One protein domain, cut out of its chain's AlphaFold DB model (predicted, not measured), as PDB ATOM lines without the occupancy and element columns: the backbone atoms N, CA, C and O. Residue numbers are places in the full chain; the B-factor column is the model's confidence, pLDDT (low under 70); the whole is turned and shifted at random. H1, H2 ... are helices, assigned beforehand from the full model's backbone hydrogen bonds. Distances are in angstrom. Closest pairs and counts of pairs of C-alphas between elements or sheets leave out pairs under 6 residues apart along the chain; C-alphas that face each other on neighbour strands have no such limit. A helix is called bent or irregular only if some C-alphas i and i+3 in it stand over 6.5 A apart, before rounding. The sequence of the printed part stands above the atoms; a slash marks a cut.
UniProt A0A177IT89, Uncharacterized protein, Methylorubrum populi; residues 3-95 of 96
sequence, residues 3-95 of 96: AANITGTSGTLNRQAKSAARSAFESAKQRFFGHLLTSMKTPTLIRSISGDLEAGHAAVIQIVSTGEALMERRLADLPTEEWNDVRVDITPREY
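This is residues 3 to 95 of the 96 residues of an uncharacterized protein of Methylorubrum populi (UniProt A0A177IT89). One long, bent helix, H1, makes the longest axis of a flat, open shape, and after its last residue the chain folds back through residues 55 to 67 to the small helix H2, which is set off from H1. From H2, residues 78 to 91 loop outward and return towards H1a, the first arm of H1, ending in the very short H3. The printed part has 93 residues with three named helices, H1, H2 and H3 in chain order, and no named strand; its class is all helix. The whole is extended, with a radius of gyration of the C-alphas of 20.5 A and spans of 67 by 38 by 17 A.

H1, residues 15 to 54, was assigned as one helix by its hydrogen bonds but is bent: C-alphas 40 and 43 are 6.9 A apart. Its arm H1a, residues 15 to 40, begins at C-alpha 15 (202.551, 211.984, 132.936) and is 37.7 A long. The arm H1b, residues 43 to 54, is 17.0 A long and ends at C-alpha 54 (146.365, 209.600, 120.645). H2 is residues 68 to 77, 14.3 A. H3 is residues 92 to 95, 5.5 A, ending at C-alpha 95 (183.555, 200.904, 125.216).

H1a and H1b stand at a steep tilt of 46 degrees. H1a, with residues 28 to 32 alone, only just touches H3, with 3 pairs of C-alphas within 8 A; the closest C-alphas, of Phe 32 and Pro 92, are 7.6 A apart. H2 is apart from H1a, H1b and H3, and H1b is apart from H3. Before H1, residues 7 to 8 pair with residues 11 to 12, antiparallel. In H1a, H1b and H2 every O i to N i+4 pair is within hydrogen-bond range; H3 is too short for such a pair.

The C-alphas farthest apart, of Ser 10 and Gly 56, are 67.7 A apart. Residues 33 to 47 and 51 to 56 stand free. The printed part has no cut, and the links H1 to H2 and H2 to H3 are long. The mean pLDDT of the printed part is 81.7; residues 82 to 95 are under 70.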
ATOM      1  N   ALA A   3     199.518 199.310 139.357       71.69
ATOM      2  CA  ALA A   3     199.370 198.064 138.598       71.69
ATOM      3  C   ALA A   3     199.481 198.235 137.065       71.69
ATOM      4  O   ALA A   3     199.717 197.263 136.360       71.69
ATOM      5  N   ALA A   4     199.326 199.459 136.547       70.94
ATOM      6  CA  ALA A   4     199.505 199.785 135.129       70.94
ATOM      7  C   ALA A   4     200.876 200.429 134.832       70.94
ATOM      8  O   ALA A   4     201.075 200.952 133.740       70.94
ATOM      9  N   ASN A   5     201.801 200.468 135.806       75.00
ATOM     10  CA  ASN A   5     203.106 201.145 135.720       75.00
ATOM     11  C   ASN A   5     203.044 202.638 135.335       75.00
ATOM     12  O   ASN A   5     204.017 203.224 134.866       75.00
ATOM     13  N   ILE A   6     201.907 203.300 135.561       75.75
ATOM     14  CA  ILE A   6     201.735 204.733 135.274       75.75
ATOM     15  C   ILE A   6     202.233 205.592 136.451       75.75
ATOM     16  O   ILE A   6     202.716 206.716 136.282       75.75
ATOM     17  N   THR A   7     202.124 205.060 137.664       78.88
ATOM     18  CA  THR A   7     202.619 205.654 138.912       78.88
ATOM     19  C   THR A   7     203.490 204.633 139.635       78.88
ATOM     20  O   THR A   7     203.241 203.443 139.500       78.88
ATOM     21  N   GLY A   8     204.480 205.085 140.397       79.94
ATOM     22  CA  GLY A   8     205.309 204.253 141.265       79.94
ATOM     23  C   GLY A   8     205.581 204.950 142.595       79.94
ATOM     24  O   GLY A   8     205.114 206.068 142.826       79.94
ATOM     25  N   THR A   9     206.388 204.313 143.438       74.19
ATOM     26  CA  THR A   9     206.690 204.745 144.814       74.19
ATOM     27  C   THR A   9     207.239 206.172 144.927       74.19
ATOM     28  O   THR A   9     207.016 206.826 145.941       74.19
ATOM     29  N   SER A  10     207.910 206.688 143.891       74.38
ATOM     30  CA  SER A  10     208.468 208.050 143.847       74.38
ATOM     31  C   SER A  10     207.638 209.064 143.040       74.38
ATOM     32  O   SER A  10     208.030 210.226 142.937       74.38
ATOM     33  N   GLY A  11     206.490 208.672 142.469       79.62
ATOM     34  CA  GLY A  11     205.600 209.587 141.748       79.62
ATOM     35  C   GLY A  11     205.075 209.060 140.410       79.62
ATOM     36  O   GLY A  11     204.845 207.873 140.214       79.62
ATOM     37  N   THR A  12     204.785 209.967 139.473       80.62
ATOM     38  CA  THR A  12     204.239 209.588 138.155       80.62
ATOM     39  C   THR A  12     205.374 209.207 137.210       80.62
ATOM     40  O   THR A  12     206.189 210.066 136.890       80.62
ATOM     41  N   LEU A  13     205.386 207.955 136.749       79.50
ATOM     42  CA  LEU A  13     206.412 207.420 135.849       79.50
ATOM     43  C   LEU A  13     206.219 207.932 134.414       79.50
ATOM     44  O   LEU A  13     207.186 208.225 133.721       79.50
ATOM     45  N   ASN A  14     204.962 208.118 133.991       84.94
ATOM     46  CA  ASN A  14     204.616 208.736 132.711       84.94
ATOM     47  C   ASN A  14     203.393 209.658 132.869       84.94
ATOM     48  O   ASN A  14     202.275 209.210 133.145       84.94
ATOM     49  N   ARG A  15     203.605 210.974 132.725       84.06
ATOM     50  CA  ARG A  15     202.551 211.984 132.936       84.06
ATOM     51  C   ARG A  15     201.477 211.941 131.852       84.06
ATOM     52  O   ARG A  15     200.302 212.103 132.174       84.06
ATOM     53  N   GLN A  16     201.857 211.682 130.605       85.38
ATOM     54  CA  GLN A  16     200.939 211.567 129.476       85.38
ATOM     55  C   GLN A  16     200.035 210.343 129.643       85.38
ATOM     56  O   GLN A  16     198.817 210.477 129.565       85.38
ATOM     57  N   ALA A  17     200.607 209.185 129.985       82.75
ATOM     58  CA  ALA A  17     199.847 207.966 130.258       82.75
ATOM     59  C   ALA A  17     198.863 208.159 131.424       82.75
ATOM     60  O   ALA A  17     197.707 207.746 131.347       82.75
ATOM     61  N   LYS A  18     199.278 208.872 132.480       83.94
ATOM     62  CA  LYS A  18     198.395 209.226 133.602       83.94
ATOM     63  C   LYS A  18     197.245 210.134 133.180       83.94
ATOM     64  O   LYS A  18     196.119 209.932 133.633       83.94
ATOM     65  N   SER A  19     197.521 211.126 132.335       86.06
ATOM     66  CA  SER A  19     196.498 212.027 131.803       86.06
ATOM     67  C   SER A  19     195.502 211.280 130.915       86.06
ATOM     68  O   SER A  19     194.298 211.407 131.116       86.06
ATOM     69  N   ALA A  20     195.992 210.445 129.994       83.94
ATOM     70  CA  ALA A  20     195.162 209.637 129.104       83.94
ATOM     71  C   ALA A  20     194.255 208.679 129.888       83.94
ATOM     72  O   ALA A  20     193.046 208.658 129.672       83.94
ATOM     73  N   ALA A  21     194.807 207.961 130.870       85.38
ATOM     74  CA  ALA A  21     194.033 207.039 131.696       85.38
ATOM     75  C   ALA A  21     192.955 207.755 132.531       85.38
ATOM     76  O   ALA A  21     191.846 207.245 132.679       85.38
ATOM     77  N   ARG A  22     193.239 208.961 133.050       87.56
ATOM     78  CA  ARG A  22     192.227 209.787 133.733       87.56
ATOM     79  C   ARG A  22     191.131 210.244 132.781       87.56
ATOM     80  O   ARG A  22     189.961 210.150 133.132       87.56
ATOM     81  N   SER A  23     191.508 210.705 131.591       84.50
ATOM     82  CA  SER A  23     190.546 211.126 130.573       84.50
ATOM     83  C   SER A  23     189.625 209.972 130.182       84.50
ATOM     84  O   SER A  23     188.414 210.149 130.166       84.50
ATOM     85  N   ALA A  24     190.175 208.782 129.929       83.38
ATOM     86  CA  ALA A  24     189.390 207.598 129.591       83.38
ATOM     87  C   ALA A  24     188.415 207.213 130.717       83.38
ATOM     88  O   ALA A  24     187.233 206.993 130.456       83.38
ATOM     89  N   PHE A  25     188.883 207.198 131.970       86.19
ATOM     90  CA  PHE A  25     188.053 206.875 133.134       86.19
ATOM     91  C   PHE A  25     186.892 207.861 133.322       86.19
ATOM     92  O   PHE A  25     185.742 207.457 133.487       86.19
ATOM     93  N   GLU A  26     187.177 209.162 133.270       90.88
ATOM     94  CA  GLU A  26     186.158 210.196 133.445       90.88
ATOM     95  C   GLU A  26     185.153 210.206 132.285       90.88
ATOM     96  O   GLU A  26     183.947 210.296 132.525       90.88
ATOM     97  N   SER A  27     185.610 210.005 131.045       83.94
ATOM     98  CA  SER A  27     184.728 209.835 129.884       83.94
ATOM     99  C   SER A  27     183.835 208.596 130.009       83.94
ATOM    100  O   SER A  27     182.648 208.661 129.689       83.94
ATOM    101  N   ALA A  28     184.369 207.469 130.492       83.88
ATOM    102  CA  ALA A  28     183.580 206.261 130.732       83.88
ATOM    103  C   ALA A  28     182.504 206.492 131.808       83.88
ATOM    104  O   ALA A  28     181.354 206.098 131.623       83.88
ATOM    105  N   LYS A  29     182.842 207.207 132.890       86.62
ATOM    106  CA  LYS A  29     181.889 207.594 133.940       86.62
ATOM    107  C   LYS A  29     180.757 208.469 133.393       86.62
ATOM    108  O   LYS A  29     179.593 208.202 133.682       86.62
ATOM    109  N   GLN A  30     181.079 209.487 132.590       87.88
ATOM    110  CA  GLN A  30     180.071 210.349 131.961       87.88
ATOM    111  C   GLN A  30     179.111 209.544 131.076       87.88
ATOM    112  O   GLN A  30     177.895 209.683 131.213       87.88
ATOM    113  N   ARG A  31     179.639 208.651 130.227       85.38
ATOM    114  CA  ARG A  31     178.819 207.775 129.373       85.38
ATOM    115  C   ARG A  31     177.916 206.853 130.188       85.38
ATOM    116  O   ARG A  31     176.725 206.775 129.905       85.38
ATOM    117  N   PHE A  32     178.447 206.216 131.234       85.62
ATOM    118  CA  PHE A  32     177.667 205.350 132.123       85.62
ATOM    119  C   PHE A  32     176.453 206.075 132.720       85.62
ATOM    120  O   PHE A  32     175.324 205.597 132.601       85.62
ATOM    121  N   PHE A  33     176.661 207.253 133.314       89.50
ATOM    122  CA  PHE A  33     175.552 208.017 133.889       89.50
ATOM    123  C   PHE A  33     174.598 208.555 132.820       89.50
ATOM    124  O   PHE A  33     173.392 208.580 133.054       89.50
ATOM    125  N   GLY A  34     175.101 208.915 131.635       88.50
ATOM    126  CA  GLY A  34     174.263 209.268 130.488       88.50
ATOM    127  C   GLY A  34     173.300 208.141 130.102       88.50
ATOM    128  O   GLY A  34     172.098 208.377 129.965       88.50
ATOM    129  N   HIS A  35     173.795 206.903 130.016       85.38
ATOM    130  CA  HIS A  35     172.951 205.732 129.764       85.38
ATOM    131  C   HIS A  35     171.959 205.475 130.901       85.38
ATOM    132  O   HIS A  35     170.789 205.221 130.630       85.38
ATOM    133  N   LEU A  36     172.381 205.586 132.164       89.00
ATOM    134  CA  LEU A  36     171.492 205.395 133.314       89.00
ATOM    135  C   LEU A  36     170.329 206.398 133.309       89.00
ATOM    136  O   LEU A  36     169.171 205.997 133.407       89.00
ATOM    137  N   LEU A  37     170.628 207.691 133.160       92.25
ATOM    138  CA  LEU A  37     169.618 208.751 133.125       92.25
ATOM    139  C   LEU A  37     168.664 208.579 131.942       92.25
ATOM    140  O   LEU A  37     167.452 208.728 132.105       92.25
ATOM    141  N   THR A  38     169.199 208.212 130.774       89.38
ATOM    142  CA  THR A  38     168.388 207.897 129.592       89.38
ATOM    143  C   THR A  38     167.434 206.748 129.904       89.38
ATOM    144  O   THR A  38     166.226 206.925 129.784       89.38
ATOM    145  N   SER A  39     167.937 205.624 130.421       90.25
ATOM    146  CA  SER A  39     167.123 204.464 130.809       90.25
ATOM    147  C   SER A  39     166.044 204.803 131.840       90.25
ATOM    148  O   SER A  39     164.922 204.318 131.731       90.25
ATOM    149  N   MET A  40     166.340 205.673 132.811       96.44
ATOM    150  CA  MET A  40     165.346 206.146 133.783       96.44
ATOM    151  C   MET A  40     164.266 207.026 133.135       96.44
ATOM    152  O   MET A  40     163.105 206.977 133.543       96.44
ATOM    153  N   LYS A  41     164.621 207.826 132.121       94.62
ATOM    154  CA  LYS A  41     163.686 208.715 131.417       94.62
ATOM    155  C   LYS A  41     162.808 207.965 130.415       94.62
ATOM    156  O   LYS A  41     161.624 208.301 130.299       94.62
ATOM    157  N   THR A  42     163.354 206.959 129.729       94.94
ATOM    158  CA  THR A  42     162.715 206.253 128.606       94.94
ATOM    159  C   THR A  42     161.265 205.827 128.881       94.94
ATOM    160  O   THR A  42     160.411 206.148 128.055       94.94
ATOM    161  N   PRO A  43     160.901 205.221 130.032       97.44
ATOM    162  CA  PRO A  43     159.514 204.818 130.280       97.44
ATOM    163  C   PRO A  43     158.530 205.993 130.290       97.44
ATOM    164  O   PRO A  43     157.413 205.878 129.792       97.44
ATOM    165  N   THR A  44     158.930 207.134 130.862       97.75
ATOM    166  CA  THR A  44     158.082 208.339 130.881       97.75
ATOM    167  C   THR A  44     157.982 208.987 129.504       97.75
ATOM    168  O   THR A  44     156.914 209.472 129.148       97.75
ATOM    169  N   LEU A  45     159.066 208.954 128.722       96.06
ATOM    170  CA  LEU A  45     159.086 209.462 127.353       96.06
ATOM    171  C   LEU A  45     158.139 208.659 126.455       96.06
ATOM    172  O   LEU A  45     157.326 209.257 125.763       96.06
ATOM    173  N   ILE A  46     158.191 207.324 126.524       97.19
ATOM    174  CA  ILE A  46     157.297 206.442 125.758       97.19
ATOM    175  C   ILE A  46     155.831 206.764 126.064       97.19
ATOM    176  O   ILE A  46     155.049 206.951 125.140       97.19
ATOM    177  N   ARG A  47     155.467 206.901 127.347       98.12
ATOM    178  CA  ARG A  47     154.092 207.260 127.733       98.12
ATOM    179  C   ARG A  47     153.658 208.620 127.188       98.12
ATOM    180  O   ARG A  47     152.518 208.750 126.760       98.12
ATOM    181  N   SER A  48     154.551 209.612 127.196       97.38
ATOM    182  CA  SER A  48     154.273 210.928 126.605       97.38
ATOM    183  C   SER A  48     154.014 210.813 125.105       97.38
ATOM    184  O   SER A  48     153.009 211.319 124.627       97.38
ATOM    185  N   ILE A  49     154.874 210.080 124.389       98.00
ATOM    186  CA  ILE A  49     154.735 209.851 122.947       98.00
ATOM    187  C   ILE A  49     153.400 209.168 122.636       98.00
ATOM    188  O   ILE A  49     152.707 209.594 121.721       98.00
ATOM    189  N   SER A  50     153.006 208.144 123.401       98.19
ATOM    190  CA  SER A  50     151.707 207.485 123.218       98.19
ATOM    191  C   SER A  50     150.537 208.462 123.358       98.19
ATOM    192  O   SER A  50     149.662 208.468 122.500       98.19
ATOM    193  N   GLY A  51     150.552 209.324 124.381       98.25
ATOM    194  CA  GLY A  51     149.507 210.337 124.569       98.25
ATOM    195  C   GLY A  51     149.464 211.377 123.444       98.25
ATOM    196  O   GLY A  51     148.385 211.734 122.976       98.25
ATOM    197  N   ASP A  52     150.625 211.824 122.959       97.88
ATOM    198  CA  ASP A  52     150.706 212.761 121.832       97.88
ATOM    199  C   ASP A  52     150.155 212.142 120.536       97.88
ATOM    200  O   ASP A  52     149.438 212.805 119.785       97.88
ATOM    201  N   LEU A  53     150.433 210.857 120.291       98.12
ATOM    202  CA  LEU A  53     149.891 210.124 119.143       98.12
ATOM    203  C   LEU A  53     148.364 209.964 119.232       98.12
ATOM    204  O   LEU A  53     147.677 210.148 118.230       98.12
ATOM    205  N   GLU A  54     147.820 209.667 120.416       98.25
ATOM    206  CA  GLU A  54     146.365 209.600 120.645       98.25
ATOM    207  C   GLU A  54     145.675 210.951 120.401       98.25
ATOM    208  O   GLU A  54     144.549 210.993 119.906       98.25
ATOM    209  N   ALA A  55     146.368 212.058 120.678       98.12
ATOM    210  CA  ALA A  55     145.904 213.411 120.375       98.12
ATOM    211  C   ALA A  55     146.020 213.791 118.881       98.12
ATOM    212  O   ALA A  55     145.638 214.897 118.497       98.12
ATOM    213  N   GLY A  56     146.530 212.895 118.028       98.25
ATOM    214  CA  GLY A  56     146.717 213.131 116.596       98.25
ATOM    215  C   GLY A  56     147.990 213.906 116.241       98.25
ATOM    216  O   GLY A  56     148.121 214.371 115.107       98.25
ATOM    217  N   HIS A  57     148.930 214.062 117.177       98.12
ATOM    218  CA  HIS A  57     150.237 214.661 116.910       98.12
ATOM    219  C   HIS A  57     151.233 213.627 116.363       98.12
ATOM    220  O   HIS A  57     151.018 212.420 116.436       98.12
ATOM    221  N   ALA A  58     152.364 214.108 115.839       96.12
ATOM    222  CA  ALA A  58     153.489 213.272 115.425       96.12
ATOM    223  C   ALA A  58     154.687 213.471 116.365       96.12
ATOM    224  O   ALA A  58     155.038 214.603 116.701       96.12
ATOM    225  N   ALA A  59     155.351 212.378 116.743       95.00
ATOM    226  CA  ALA A  59     156.584 212.413 117.524       95.00
ATOM    227  C   ALA A  59     157.811 212.283 116.608       95.00
ATOM    228  O   ALA A  59     157.924 211.330 115.838       95.00
ATOM    229  N   VAL A  60     158.756 213.221 116.721       94.38
ATOM    230  CA  VAL A  60     160.052 213.169 116.027       94.38
ATOM    231  C   VAL A  60     161.125 212.767 117.033       94.38
ATOM    232  O   VAL A  60     161.332 213.453 118.032       94.38
ATOM    233  N   ILE A  61     161.809 211.653 116.775       90.81
ATOM    234  CA  ILE A  61     162.834 211.102 117.667       90.81
ATOM    235  C   ILE A  61     164.185 211.181 116.965       90.81
ATOM    236  O   ILE A  61     164.385 210.566 115.920       90.81
ATOM    237  N   GLN A  62     165.127 211.909 117.562       89.38
ATOM    238  CA  GLN A  62     166.516 211.915 117.127       89.38
ATOM    239  C   GLN A  62     167.325 210.949 117.989       89.38
ATOM    240  O   GLN A  62     167.440 211.127 119.202       89.38
ATOM    241  N   ILE A  63     167.921 209.950 117.348       83.56
ATOM    242  CA  ILE A  63     168.882 209.065 117.996       83.56
ATOM    243  C   ILE A  63     170.266 209.674 117.792       83.56
ATOM    244  O   ILE A  63     170.716 209.861 116.663       83.56
ATOM    245  N   VAL A  64     170.931 210.014 118.892       80.56
ATOM    246  CA  VAL A  64     172.320 210.483 118.885       80.56
ATOM    247  C   VAL A  64     173.235 209.374 119.383       80.56
ATOM    248  O   VAL A  64     172.835 208.559 120.212       80.56
ATOM    249  N   SER A  65     174.475 209.364 118.892       70.62
ATOM    250  CA  SER A  65     175.523 208.462 119.384       70.62
ATOM    251  C   SER A  65     175.172 206.973 119.247       70.62
ATOM    252  O   SER A  65     175.377 206.198 120.177       70.62
ATOM    253  N   THR A  66     174.699 206.566 118.065       72.38
ATOM    254  CA  THR A  66     174.347 205.173 117.712       72.38
ATOM    255  C   THR A  66     175.496 204.171 117.866       72.38
ATOM    256  O   THR A  66     175.263 202.969 117.821       72.38
ATOM    257  N   GLY A  67     176.738 204.638 118.030       70.56
ATOM    258  CA  GLY A  67     177.912 203.769 118.087       70.56
ATOM    259  C   GLY A  67     178.223 203.101 116.748       70.56
ATOM    260  O   GLY A  67     179.026 202.178 116.721       70.56
ATOM    261  N   GLU A  68     177.628 203.571 115.650       73.25
ATOM    262  CA  GLU A  68     177.735 202.972 114.316       73.25
ATOM    263  C   GLU A  68     179.185 202.803 113.863       73.25
ATOM    264  O   GLU A  68     179.592 201.692 113.554       73.25
ATOM    265  N   ALA A  69     180.011 203.848 113.956       73.06
ATOM    266  CA  ALA A  69     181.429 203.754 113.595       73.06
ATOM    267  C   ALA A  69     182.220 202.761 114.475       73.06
ATOM    268  O   ALA A  69     183.178 202.139 114.020       73.06
ATOM    269  N   LEU A  70     181.835 202.606 115.750       72.75
ATOM    270  CA  LEU A  70     182.446 201.612 116.639       72.75
ATOM    271  C   LEU A  70     181.997 200.197 116.253       72.75
ATOM    272  O   LEU A  70     182.823 199.290 116.220       72.75
ATOM    273  N   MET A  71     180.711 200.023 115.953       73.88
ATOM    274  CA  MET A  71     180.127 198.768 115.493       73.88
ATOM    275  C   MET A  71     180.756 198.332 114.163       73.88
ATOM    276  O   MET A  71     181.241 197.213 114.061       73.88
ATOM    277  N   GLU A  72     180.847 199.232 113.184       78.81
ATOM    278  CA  GLU A  72     181.440 198.984 111.868       78.81
ATOM    279  C   GLU A  72     182.903 198.543 111.971       78.81
ATOM    280  O   GLU A  72     183.293 197.541 111.373       78.81
ATOM    281  N   ARG A  73     183.700 199.214 112.815       79.06
ATOM    282  CA  ARG A  73     185.078 198.792 113.088       79.06
ATOM    283  C   ARG A  73     185.140 197.373 113.662       79.06
ATOM    284  O   ARG A  73     186.003 196.604 113.265       79.06
ATOM    285  N   ARG A  74     184.243 197.018 114.583       74.62
ATOM    286  CA  ARG A  74     184.219 195.666 115.163       74.62
ATOM    287  C   ARG A  74     183.791 194.606 114.156       74.62
ATOM    288  O   ARG A  74     184.364 193.527 114.158       74.62
ATOM    289  N   LEU A  75     182.823 194.911 113.291       74.88
ATOM    290  CA  LEU A  75     182.426 194.017 112.200       74.88
ATOM    291  C   LEU A  75     183.564 193.789 111.200       74.88
ATOM    292  O   LEU A  75     183.690 192.681 110.692       74.88
ATOM    293  N   ALA A  76     184.407 194.795 110.950       80.50
ATOM    294  CA  ALA A  76     185.585 194.646 110.097       80.50
ATOM    295  C   ALA A  76     186.649 193.702 110.691       80.50
ATOM    296  O   ALA A  76     187.374 193.054 109.939       80.50
ATOM    297  N   ASP A  77     186.722 193.612 112.022       77.31
ATOM    298  CA  ASP A  77     187.650 192.732 112.740       77.31
ATOM    299  C   ASP A  77     187.075 191.308 112.960       77.31
ATOM    300  O   ASP A  77     187.817 190.401 113.343       77.31
ATOM    301  N   LEU A  78     185.772 191.091 112.717       75.81
ATOM    302  CA  LEU A  78     185.107 189.789 112.851       75.81
ATOM    303  C   LEU A  78     185.218 188.961 111.556       75.81
ATOM    304  O   LEU A  78     184.816 189.445 110.491       75.81
ATOM    305  N   PRO A  79     185.672 187.692 111.624       78.19
ATOM    306  CA  PRO A  79     185.649 186.786 110.479       78.19
ATOM    307  C   PRO A  79     184.232 186.669 109.907       78.19
ATOM    308  O   PRO A  79     183.279 186.458 110.654       78.19
ATOM    309  N   THR A  80     184.073 186.759 108.583       75.62
ATOM    310  CA  THR A  80     182.752 186.707 107.914       75.62
ATOM    311  C   THR A  80     181.943 185.446 108.239       75.62
ATOM    312  O   THR A  80     180.718 185.452 108.176       75.62
ATOM    313  N   GLU A  81     182.627 184.367 108.608       75.81
ATOM    314  CA  GLU A  81     182.054 183.091 109.046       75.81
ATOM    315  C   GLU A  81     181.385 183.143 110.434       75.81
ATOM    316  O   GLU A  81     180.484 182.349 110.705       75.81
ATOM    317  N   GLU A  82     181.730 184.125 111.270       69.56
ATOM    318  CA  GLU A  82     181.170 184.335 112.616       69.56
ATOM    319  C   GLU A  82     180.014 185.351 112.642       69.56
ATOM    320  O   GLU A  82     179.369 185.549 113.670       69.56
ATOM    321  N   TRP A  83     179.676 185.963 111.500       69.12
ATOM    322  CA  TRP A  83     178.615 186.979 111.409       69.12
ATOM    323  C   TRP A  83     177.216 186.459 111.775       69.12
ATOM    324  O   TRP A  83     176.327 187.250 112.084       69.12
ATOM    325  N   ASN A  84     177.006 185.140 111.760       68.19
ATOM    326  CA  ASN A  84     175.725 184.530 112.128       68.19
ATOM    327  C   ASN A  84     175.574 184.267 113.641       68.19
ATOM    328  O   ASN A  84     174.467 183.961 114.076       68.19
ATOM    329  N   ASP A  85     176.646 184.390 114.437       69.00
ATOM    330  CA  ASP A  85     176.631 184.221 115.904       69.00
ATOM    331  C   ASP A  85     177.422 185.349 116.592       69.00
ATOM    332  O   ASP A  85     178.351 185.135 117.374       69.00
ATOM    333  N   VAL A  86     177.064 186.596 116.267       63.91
ATOM    334  CA  VAL A  86     177.693 187.780 116.863       63.91
ATOM    335  C   VAL A  86     177.271 187.897 118.328       63.91
ATOM    336  O   VAL A  86     176.178 188.365 118.659       63.91
ATOM    337  N   ARG A  87     178.170 187.514 119.235       62.31
ATOM    338  CA  ARG A  87     178.024 187.787 120.668       62.31
ATOM    339  C   ARG A  87     178.356 189.246 120.947       62.31
ATOM    340  O   ARG A  87     179.518 189.612 121.082       62.31
ATOM    341  N   VAL A  88     177.325 190.077 121.055       58.31
ATOM    342  CA  VAL A  88     177.477 191.469 121.489       58.31
ATOM    343  C   VAL A  88     177.561 191.502 123.016       58.31
ATOM    344  O   VAL A  88     176.546 191.341 123.699       58.31
ATOM    345  N   ASP A  89     178.758 191.705 123.568       57.53
ATOM    346  CA  ASP A  89     178.922 191.958 125.001       57.53
ATOM    347  C   ASP A  89     178.560 193.422 125.298       57.53
ATOM    348  O   ASP A  89     179.364 194.344 125.266       57.53
ATOM    349  N   ILE A  90     177.294 193.646 125.638       56.06
ATOM    350  CA  ILE A  90     176.748 194.967 125.990       56.06
ATOM    351  C   ILE A  90     177.333 195.563 127.287       56.06
ATOM    352  O   ILE A  90     176.872 196.616 127.744       56.06
ATOM    353  N   THR A  91     178.335 194.934 127.914       57.94
ATOM    354  CA  THR A  91     178.988 195.504 129.089       57.94
ATOM    355  C   THR A  91     179.816 196.749 128.736       57.94
ATOM    356  O   THR A  91     180.393 196.867 127.652       57.94
ATOM    357  N   PRO A  92     179.973 197.699 129.680       53.03
ATOM    358  CA  PRO A  92     180.789 198.899 129.471       53.03
ATOM    359  C   PRO A  92     182.259 198.619 129.126       53.03
ATOM    360  O   PRO A  92     182.970 199.540 128.726       53.03
ATOM    361  N   ARG A  93     182.722 197.372 129.304       57.97
ATOM    362  CA  ARG A  93     184.095 196.943 129.037       57.97
ATOM    363  C   ARG A  93     184.473 197.124 127.574       57.97
ATOM    364  O   ARG A  93     185.610 197.483 127.300       57.97
ATOM    365  N   GLU A  94     183.530 196.927 126.659       54.69
ATOM    366  CA  GLU A  94     183.825 197.044 125.234       54.69
ATOM    367  C   GLU A  94     183.920 198.502 124.741       54.69
ATOM    368  O   GLU A  94     184.317 198.753 123.603       54.69
ATOM    369  N   TYR A  95     183.556 199.483 125.573       53.38
ATOM    370  CA  TYR A  95     183.555 200.904 125.216       53.38
ATOM    371  C   TYR A  95     184.771 201.682 125.762       53.38
ATOM    372  O   TYR A  95     184.694 202.912 125.904       53.38
TER     373      TYR A  95